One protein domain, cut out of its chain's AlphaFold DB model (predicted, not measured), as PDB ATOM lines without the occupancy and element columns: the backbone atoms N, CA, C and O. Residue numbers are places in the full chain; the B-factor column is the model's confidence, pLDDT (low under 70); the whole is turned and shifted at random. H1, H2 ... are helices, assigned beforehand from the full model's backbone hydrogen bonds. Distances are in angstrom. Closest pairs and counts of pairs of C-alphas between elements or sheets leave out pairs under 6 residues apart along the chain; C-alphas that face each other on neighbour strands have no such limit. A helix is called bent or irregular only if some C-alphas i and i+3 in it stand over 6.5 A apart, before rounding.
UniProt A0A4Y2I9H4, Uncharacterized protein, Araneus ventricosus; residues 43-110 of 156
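Overview. This is residues 43 to 110 of the 156 residues of an uncharacterized protein of Araneus ventricosus (UniProt A0A4Y2I9H4). A flat, loose-looped model: the long helix H1 makes one edge, the shorter helix H3 runs beside it the same way, and between them in the chain the short helix H2 turns a corner into a long stretch, residues 71 to 83, that runs back. After H3 comes a second long stretch with no named element, residues 94 to 110, of which residues 98 to 99 lie beside residues 73 to 74 of the first in a short parallel pairing. The printed part has 68 residues with three named helices in the order H1, H2, H3 and no named strand; the class is all helix, though under half of the residues, 33, are in named elements. The whole is compact, with a radius of gyration of the C-alphas of 12.3 A, and spans 37 by 30 by 15 A.

Arrangement. H1, residues 43 to 61, and H3, residues 84 to 93, are close but not clearly touching; their closest C-alphas, of Lys 53 and Val 86, are 6.1 A apart. They run the same way at a shallow tilt of 7 degrees. H2, residues 67 to 70, is apart from H1. H2 and H3 are close but not clearly touching, the closest C-alphas being those of Leu 68 and Thr 93, 7.5 A apart. In H1 and H3 every O i to N i+4 pair is within hydrogen-bond range; H2 is too short for such a pair, and its 1 O i to N i+3 pair is not within range.

Along the chain. H1 begins at C-alpha 43 (584.667, 318.457, 313.214) and measures 26.7 A. H2 is irregular, but only just, with C-alphas 67 and 70 6.51 A apart. H3 measures 14.2 A and ends at C-alpha 93 (601.851, 336.140, 301.014).

Size, cuts and confidence. The two C-alphas farthest apart, of Ser 43 and Asn 70, are 37.0 A apart. The printed part has no cut. The link from H1 to H2 is tight, that from H2 to H3 long, with 13 residues. The mean pLDDT of the printed part is 76.3; residues 43 to 44, 48 to 49, 52, 63 to 66 and 79 to 82 are under 70.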
ATOM      1  N   SER A  43     584.127 317.544 312.200       68.62
ATOM      2  CA  SER A  43     584.667 318.457 313.214       68.62
ATOM      3  C   SER A  43     586.172 318.265 313.398       68.62
ATOM      4  O   SER A  43     586.930 319.231 313.352       68.62
ATOM      5  N   ASN A  44     586.639 317.015 313.503       67.94
ATOM      6  CA  ASN A  44     588.067 316.700 313.584       67.94
ATOM      7  C   ASN A  44     588.813 317.119 312.313       67.94
ATOM      8  O   ASN A  44     589.930 317.637 312.378       67.94
ATOM      9  N   ARG A  45     588.187 316.937 311.144       71.12
ATOM     10  CA  ARG A  45     588.734 317.408 309.873       71.12
ATOM     11  C   ARG A  45     588.863 318.927 309.880       71.12
ATOM     12  O   ARG A  45     589.909 319.417 309.475       71.12
ATOM     13  N   GLN A  46     587.853 319.665 310.336       72.44
ATOM     14  CA  GLN A  46     587.878 321.126 310.375       72.44
ATOM     15  C   GLN A  46     588.903 321.663 311.382       72.44
ATOM     16  O   GLN A  46     589.701 322.523 311.023       72.44
ATOM     17  N   LEU A  47     588.965 321.084 312.583       70.44
ATOM     18  CA  LEU A  47     589.977 321.402 313.592       70.44
ATOM     19  C   LEU A  47     591.401 321.177 313.059       70.44
ATOM     20  O   LEU A  47     592.292 321.989 313.289       70.44
ATOM     21  N   SER A  48     591.616 320.102 312.293       67.75
ATOM     22  CA  SER A  48     592.903 319.836 311.644       67.75
ATOM     23  C   SER A  48     593.268 320.895 310.599       67.75
ATOM     24  O   SER A  48     594.440 321.246 310.476       67.75
ATOM     25  N   LYS A  49     592.285 321.418 309.854       66.62
ATOM     26  CA  LYS A  49     592.514 322.497 308.880       66.62
ATOM     27  C   LYS A  49     592.905 323.797 309.571       66.62
ATOM     28  O   LYS A  49     593.846 324.439 309.117       66.62
ATOM     29  N   GLU A  50     592.205 324.160 310.643       71.19
ATOM     30  CA  GLU A  50     592.464 325.409 311.363       71.19
ATOM     31  C   GLU A  50     593.834 325.374 312.031       71.19
ATOM     32  O   GLU A  50     594.670 326.232 311.774       71.19
ATOM     33  N   LYS A  51     594.155 324.264 312.703       73.06
ATOM     34  CA  LYS A  51     595.476 324.069 313.302       73.06
ATOM     35  C   LYS A  51     596.625 324.164 312.289       73.06
ATOM     36  O   LYS A  51     597.715 324.596 312.640       73.06
ATOM     37  N   ARG A  52     596.410 323.765 311.027       69.06
ATOM     38  CA  ARG A  52     597.418 323.932 309.962       69.06
ATOM     39  C   ARG A  52     597.601 325.392 309.559       69.06
ATOM     40  O   ARG A  52     598.733 325.785 309.301       69.06
ATOM     41  N   LYS A  53     596.519 326.172 309.491       70.38
ATOM     42  CA  LYS A  53     596.607 327.614 309.230       70.38
ATOM     43  C   LYS A  53     597.348 328.328 310.347       70.38
ATOM     44  O   LYS A  53     598.222 329.124 310.035       70.38
ATOM     45  N   ASP A  54     597.042 327.999 311.600       77.88
ATOM     46  CA  ASP A  54     597.688 328.610 312.763       77.88
ATOM     47  C   ASP A  54     599.199 328.387 312.727       77.88
ATOM     48  O   ASP A  54     599.954 329.343 312.804       77.88
ATOM     49  N   VAL A  55     599.646 327.151 312.477       76.31
ATOM     50  CA  VAL A  55     601.082 326.827 312.392       76.31
ATOM     51  C   VAL A  55     601.787 327.601 311.275       76.31
ATOM     52  O   VAL A  55     602.903 328.074 311.469       76.31
ATOM     53  N   ILE A  56     601.159 327.724 310.102       72.31
ATOM     54  CA  ILE A  56     601.741 328.473 308.978       72.31
ATOM     55  C   ILE A  56     601.761 329.972 309.293       72.31
ATOM     56  O   ILE A  56     602.760 330.633 309.043       72.31
ATOM     57  N   SER A  57     600.677 330.494 309.862       73.88
ATOM     58  CA  SER A  57     600.565 331.893 310.271       73.88
ATOM     59  C   SER A  57     601.611 332.238 311.328       73.88
ATOM     60  O   SER A  57     602.351 333.196 311.152       73.88
ATOM     61  N   ASP A  58     601.738 331.426 312.377       79.75
ATOM     62  CA  ASP A  58     602.728 331.601 313.441       79.75
ATOM     63  C   ASP A  58     604.156 331.598 312.892       79.75
ATOM     64  O   ASP A  58     604.931 332.484 313.228       79.75
ATOM     65  N   PHE A  59     604.483 330.676 311.982       73.19
ATOM     66  CA  PHE A  59     605.797 330.642 311.334       73.19
ATOM     67  C   PHE A  59     606.094 331.905 310.508       73.19
ATOM     68  O   PHE A  59     607.235 332.356 310.447       73.19
ATOM     69  N   LEU A  60     605.079 332.478 309.856       71.88
ATOM     70  CA  LEU A  60     605.243 333.648 308.991       71.88
ATOM     71  C   LEU A  60     605.186 334.980 309.750       71.88
ATOM     72  O   LEU A  60     605.676 335.977 309.228       71.88
ATOM     73  N   LYS A  61     604.628 335.017 310.969       72.75
ATOM     74  CA  LYS A  61     604.572 336.229 311.812       72.75
ATOM     75  C   LYS A  61     605.956 336.759 312.182       72.75
ATOM     76  O   LYS A  61     606.115 337.970 312.313       72.75
ATOM     77  N   ASP A  62     606.930 335.865 312.324       71.56
ATOM     78  CA  ASP A  62     608.294 336.211 312.729       71.56
ATOM     79  C   ASP A  62     609.181 336.637 311.544       71.56
ATOM     80  O   ASP A  62     610.313 337.081 311.742       71.56
ATOM     81  N   LEU A  63     608.678 336.531 310.307       67.81
ATOM     82  CA  LEU A  63     609.396 336.924 309.099       67.81
ATOM     83  C   LEU A  63     608.882 338.288 308.615       67.81
ATOM     84  O   LEU A  63     607.685 338.441 308.358       67.81
ATOM     85  N   PRO A  64     609.748 339.303 308.452       69.19
ATOM     86  CA  PRO A  64     609.312 340.576 307.902       69.19
ATOM     87  C   PRO A  64     608.778 340.357 306.480       69.19
ATOM     88  O   PRO A  64     609.450 339.808 305.608       69.19
ATOM     89  N   LEU A  65     607.549 340.817 306.229       65.38
ATOM     90  CA  LEU A  65     606.861 340.644 304.942       65.38
ATOM     91  C   LEU A  65     607.634 341.233 303.747       65.38
ATOM     92  O   LEU A  65     607.319 340.914 302.605       65.38
ATOM     93  N   SER A  66     608.607 342.123 303.979       68.88
ATOM     94  CA  SER A  66     609.537 342.618 302.956       68.88
ATOM     95  C   SER A  66     610.449 341.523 302.417       68.88
ATOM     96  O   SER A  66     610.679 341.469 301.210       68.88
ATOM     97  N   ASP A  67     610.916 340.635 303.289       70.75
ATOM     98  CA  ASP A  67     611.927 339.631 302.963       70.75
ATOM     99  C   ASP A  67     611.295 338.464 302.203       70.75
ATOM    100  O   ASP A  67     611.937 337.833 301.370       70.75
ATOM    101  N   LEU A  68     609.992 338.243 302.399       72.62
ATOM    102  CA  LEU A  68     609.216 337.219 301.699       72.62
ATOM    103  C   LEU A  68     608.869 337.588 300.251       72.62
ATOM    104  O   LEU A  68     608.460 336.716 299.489       72.62
ATOM    105  N   ARG A  69     609.038 338.854 299.835       70.12
ATOM    106  CA  ARG A  69     608.643 339.309 298.484       70.12
ATOM    107  C   ARG A  69     609.517 338.771 297.356       70.12
ATOM    108  O   ARG A  69     609.103 338.848 296.205       70.12
ATOM    109  N   ASN A  70     610.704 338.275 297.694       77.00
ATOM    110  CA  ASN A  70     611.665 337.706 296.751       77.00
ATOM    111  C   ASN A  70     611.956 336.227 297.049       77.00
ATOM    112  O   ASN A  70     612.948 335.683 296.562       77.00
ATOM    113  N   VAL A  71     611.129 335.584 297.875       84.31
ATOM    114  CA  VAL A  71     611.319 334.196 298.291       84.31
ATOM    115  C   VAL A  71     610.304 333.320 297.581       84.31
ATOM    116  O   VAL A  71     609.105 333.580 297.602       84.31
ATOM    117  N   TRP A  72     610.796 332.231 297.002       86.06
ATOM    118  CA  TRP A  72     609.944 331.199 296.437       86.06
ATOM    119  C   TRP A  72     609.517 330.226 297.527       86.06
ATOM    120  O   TRP A  72     610.352 329.603 298.185       86.06
ATOM    121  N   PHE A  73     608.210 330.069 297.705       86.19
ATOM    122  CA  PHE A  73     607.671 329.055 298.598       86.19
ATOM    123  C   PHE A  73     607.517 327.732 297.851       86.19
ATOM    124  O   PHE A  73     606.824 327.660 296.840       86.19
ATOM    125  N   GLN A  74     608.128 326.668 298.360       87.06
ATOM    126  CA  GLN A  74     608.035 325.335 297.772       87.06
ATOM    127  C   GLN A  74     607.282 324.385 298.705       87.06
ATOM    128  O   GLN A  74     607.605 324.278 299.889       87.06
ATOM    129  N   HIS A  75     606.306 323.652 298.168       82.94
ATOM    130  CA  HIS A  75     605.666 322.539 298.871       82.94
ATOM    131  C   HIS A  75     605.254 321.425 297.903       82.94
ATOM    132  O   HIS A  75     605.050 321.659 296.714       82.94
ATOM    133  N   ASP A  76     605.113 320.201 298.414       78.38
ATOM    134  CA  ASP A  76     604.700 319.069 297.590       78.38
ATOM    135  C   ASP A  76     603.196 319.113 297.256       78.38
ATOM    136  O   ASP A  76     602.372 319.762 297.910       78.38
ATOM    137  N   GLY A  77     602.815 318.391 296.205       71.00
ATOM    138  CA  GLY A  77     601.420 318.262 295.786       71.00
ATOM    139  C   GLY A  77     600.574 317.340 296.675       71.00
ATOM    140  O   GLY A  77     599.539 316.858 296.207       71.00
ATOM    141  N   ALA A  78     600.983 317.014 297.912       71.56
ATOM    142  CA  ALA A  78     600.237 316.046 298.711       71.56
ATOM    143  C   ALA A  78     598.838 316.596 299.081       71.56
ATOM    144  O   ALA A  78     598.709 317.742 299.528       71.56
ATOM    145  N   PRO A  79     597.755 315.793 298.968       67.44
ATOM    146  CA  PRO A  79     596.372 316.275 299.115       67.44
ATOM    147  C   PRO A  79     596.059 316.974 300.446       67.44
ATOM    148  O   PRO A  79     595.113 317.753 300.545       67.44
ATOM    149  N   GLN A  80     596.843 316.698 301.490       64.19
ATOM    150  CA  GLN A  80     596.683 317.287 302.820       64.19
ATOM    151  C   GLN A  80     597.056 318.780 302.862       64.19
ATOM    152  O   GLN A  80     596.571 319.491 303.748       64.19
ATOM    153  N   HIS A  81     597.836 319.256 301.889       58.53
ATOM    154  CA  HIS A  81     598.211 320.662 301.719       58.53
ATOM    155  C   HIS A  81     597.258 321.426 300.787       58.53
ATOM    156  O   HIS A  81     597.331 322.650 300.703       58.53
ATOM    157  N   ASN A  82     596.305 320.743 300.145       62.03
ATOM    158  CA  ASN A  82     595.380 321.321 299.165       62.03
ATOM    159  C   ASN A  82     594.106 321.917 299.803       62.03
ATOM    160  O   ASN A  82     592.986 321.774 299.313       62.03
ATOM    161  N   LEU A  83     594.248 322.548 300.970       71.06
ATOM    162  CA  LEU A  83     593.148 323.288 301.581       71.06
ATOM    163  C   LEU A  83     593.079 324.664 300.927       71.06
ATOM    164  O   LEU A  83     594.003 325.458 301.083       71.06
ATOM    165  N   SER A  84     591.976 324.959 300.238       73.06
ATOM    166  CA  SER A  84     591.809 326.183 299.437       73.06
ATOM    167  C   SER A  84     592.171 327.474 300.180       73.06
ATOM    168  O   SER A  84     592.807 328.350 299.608       73.06
ATOM    169  N   SER A  85     591.830 327.570 301.465       76.81
ATOM    170  CA  SER A  85     592.129 328.748 302.290       76.81
ATOM    171  C   SER A  85     593.599 328.869 302.702       76.81
ATOM    172  O   SER A  85     594.103 329.981 302.781       76.81
ATOM    173  N   VAL A  86     594.299 327.753 302.928       76.56
ATOM    174  CA  VAL A  86     595.752 327.759 303.187       76.56
ATOM    175  C   VAL A  86     596.498 328.134 301.907       76.56
ATOM    176  O   VAL A  86     597.394 328.967 301.932       76.56
ATOM    177  N   GLN A  87     596.079 327.561 300.780       78.56
ATOM    178  CA  GLN A  87     596.666 327.827 299.469       78.56
ATOM    179  C   GLN A  87     596.499 329.286 299.043       78.56
ATOM    180  O   GLN A  87     597.446 329.893 298.554       78.56
ATOM    181  N   GLN A  88     595.320 329.871 299.271       80.50
ATOM    182  CA  GLN A  88     595.092 331.287 298.994       80.50
ATOM    183  C   GLN A  88     596.014 332.172 299.837       80.50
ATOM    184  O   GLN A  88     596.710 333.014 299.287       80.50
ATOM    185  N   TYR A  89     596.091 331.914 301.143       80.69
ATOM    186  CA  TYR A  89     596.955 332.677 302.042       80.69
ATOM    187  C   TYR A  89     598.440 332.605 301.646       80.69
ATOM    188  O   TYR A  89     599.125 333.626 301.632       80.69
ATOM    189  N   ILE A  90     598.933 331.419 301.266       81.56
ATOM    190  CA  ILE A  90     600.311 331.238 300.783       81.56
ATOM    191  C   ILE A  90     600.524 332.028 299.487       81.56
ATOM    192  O   ILE A  90     601.481 332.791 299.386       81.56
ATOM    193  N   ARG A  91     599.625 331.906 298.505       82.25
ATOM    194  CA  ARG A  91     599.737 332.661 297.248       82.25
ATOM    195  C   ARG A  91     599.753 334.168 297.465       82.25
ATOM    196  O   ARG A  91     600.551 334.843 296.822       82.25
ATOM    197  N   ASP A  92     598.898 334.669 298.351       84.00
ATOM    198  CA  ASP A  92     598.803 336.097 298.652       84.00
ATOM    199  C   ASP A  92     600.079 336.594 299.345       84.00
ATOM    200  O   ASP A  92     600.608 337.647 298.995       84.00
ATOM    201  N   THR A  93     600.626 335.800 300.272       83.00
ATOM    202  CA  THR A  93     601.851 336.140 301.014       83.00
ATOM    203  C   THR A  93     603.084 336.162 300.108       83.00
ATOM    204  O   THR A  93     603.904 337.072 300.201       83.00
ATOM    205  N   PHE A  94     603.195 335.187 299.202       84.12
ATOM    206  CA  PHE A  94     604.349 335.022 298.311       84.12
ATOM    207  C   PHE A  94     604.117 335.590 296.903       84.12
ATOM    208  O   PHE A  94     604.879 335.292 295.993       84.12
ATOM    209  N   GLN A  95     603.067 336.391 296.673       83.31
ATOM    210  CA  GLN A  95     602.766 337.010 295.366       83.31
ATOM    211  C   GLN A  95     602.791 336.014 294.188       83.31
ATOM    212  O   GLN A  95     603.331 336.292 293.121       83.31
ATOM    213  N   GLN A  96     602.215 334.827 294.386       80.94
ATOM    214  CA  GLN A  96     602.248 333.708 293.434       80.94
ATOM    215  C   GLN A  96     603.639 333.104 293.141       80.94
ATOM    216  O   GLN A  96     603.727 332.207 292.305       80.94
ATOM    217  N   GLN A  97     604.712 333.488 293.840       87.06
ATOM    218  CA  GLN A  97     606.028 332.827 293.794       87.06
ATOM    219  C   GLN A  97     605.995 331.497 294.564       87.06
ATOM    220  O   GLN A  97     606.635 331.316 295.598       87.06
ATOM    221  N   VAL A  98     605.178 330.563 294.080       88.19
ATOM    222  CA  VAL A  98     604.928 329.273 294.720       88.19
ATOM    223  C   VAL A  98     605.236 328.155 293.733       88.19
ATOM    224  O   VAL A  98     604.663 328.121 292.641       88.19
ATOM    225  N   ILE A  99     606.104 327.231 294.144       87.88
ATOM    226  CA  ILE A  99     606.353 325.959 293.465       87.88
ATOM    227  C   ILE A  99     605.542 324.887 294.196       87.88
ATOM    228  O   ILE A  99     605.842 324.535 295.339       87.88
ATOM    229  N   GLY A 100     604.468 324.409 293.580       84.75
ATOM    230  CA  GLY A 100     603.484 323.589 294.279       84.75
ATOM    231  C   GLY A 100     602.158 323.488 293.545       84.75
ATOM    232  O   GLY A 100     601.998 323.953 292.417       84.75
ATOM    233  N   TYR A 101     601.178 322.865 294.193       77.88
ATOM    234  CA  TYR A 101     599.850 322.708 293.609       77.88
ATOM    235  C   TYR A 101     599.127 324.061 293.512       77.88
ATOM    236  O   TYR A 101     598.832 324.685 294.529       77.88
ATOM    237  N   GLY A 102     598.799 324.497 292.292       76.38
ATOM    238  CA  GLY A 102     598.114 325.772 292.055       76.38
ATOM    239  C   GLY A 102     598.974 327.018 292.314       76.38
ATOM    240  O   GLY A 102     598.410 328.079 292.586       76.38
ATOM    241  N   GLY A 103     600.305 326.876 292.283       81.94
ATOM    242  CA  GLY A 103     601.275 327.977 292.256       81.94
ATOM    243  C   GLY A 103     601.634 328.424 290.830       81.94
ATOM    244  O   GLY A 103     601.008 327.985 289.867       81.94
ATOM    245  N   SER A 104     602.646 329.288 290.687       85.19
ATOM    246  CA  SER A 104     603.160 329.706 289.368       85.19
ATOM    247  C   SER A 104     603.960 328.611 288.667       85.19
ATOM    248  O   SER A 104     603.994 328.571 287.439       85.19
ATOM    249  N   VAL A 105     604.576 327.713 289.439       86.12
ATOM    250  CA  VAL A 105     605.261 326.524 288.928       86.12
ATOM    251  C   VAL A 105     604.614 325.293 289.544       86.12
ATOM    252  O   VAL A 105     604.602 325.122 290.764       86.12
ATOM    253  N   GLU A 106     604.060 324.427 288.701       85.81
ATOM    254  CA  GLU A 106     603.373 323.224 289.162       85.81
ATOM    255  C   GLU A 106     604.385 322.143 289.574       85.81
ATOM    256  O   GLU A 106     605.323 321.832 288.838       85.81
ATOM    257  N   TRP A 107     604.205 321.566 290.766       86.62
ATOM    258  CA  TRP A 107     605.072 320.486 291.245       86.62
ATOM    259  C   TRP A 107     604.681 319.148 290.602       86.62
ATOM    260  O   TRP A 107     603.511 318.757 290.691       86.62
ATOM    261  N   PRO A 108     605.625 318.395 290.007       84.38
ATOM    262  CA  PRO A 108     605.306 317.127 289.369       84.38
ATOM    263  C   PRO A 108     604.787 316.090 290.387       84.38
ATOM    264  O   PRO A 108     605.323 315.958 291.495       84.38
ATOM    265  N   PRO A 109     603.748 315.304 290.041       81.00
ATOM    266  CA  PRO A 109     603.220 314.279 290.933       81.00
ATOM    267  C   PRO A 109     604.289 313.255 291.328       81.00
ATOM    268  O   PRO A 109     605.079 312.823 290.493       81.00
ATOM    269  N   ARG A 110     604.264 312.799 292.589       78.31
ATOM    270  CA  ARG A 110     605.129 311.712 293.100       78.31
ATOM    271  C   ARG A 110     606.637 311.954 292.903       78.31
ATOM    272  O   ARG A 110     607.364 310.997 292.664       78.31
TER     273      ARG A 110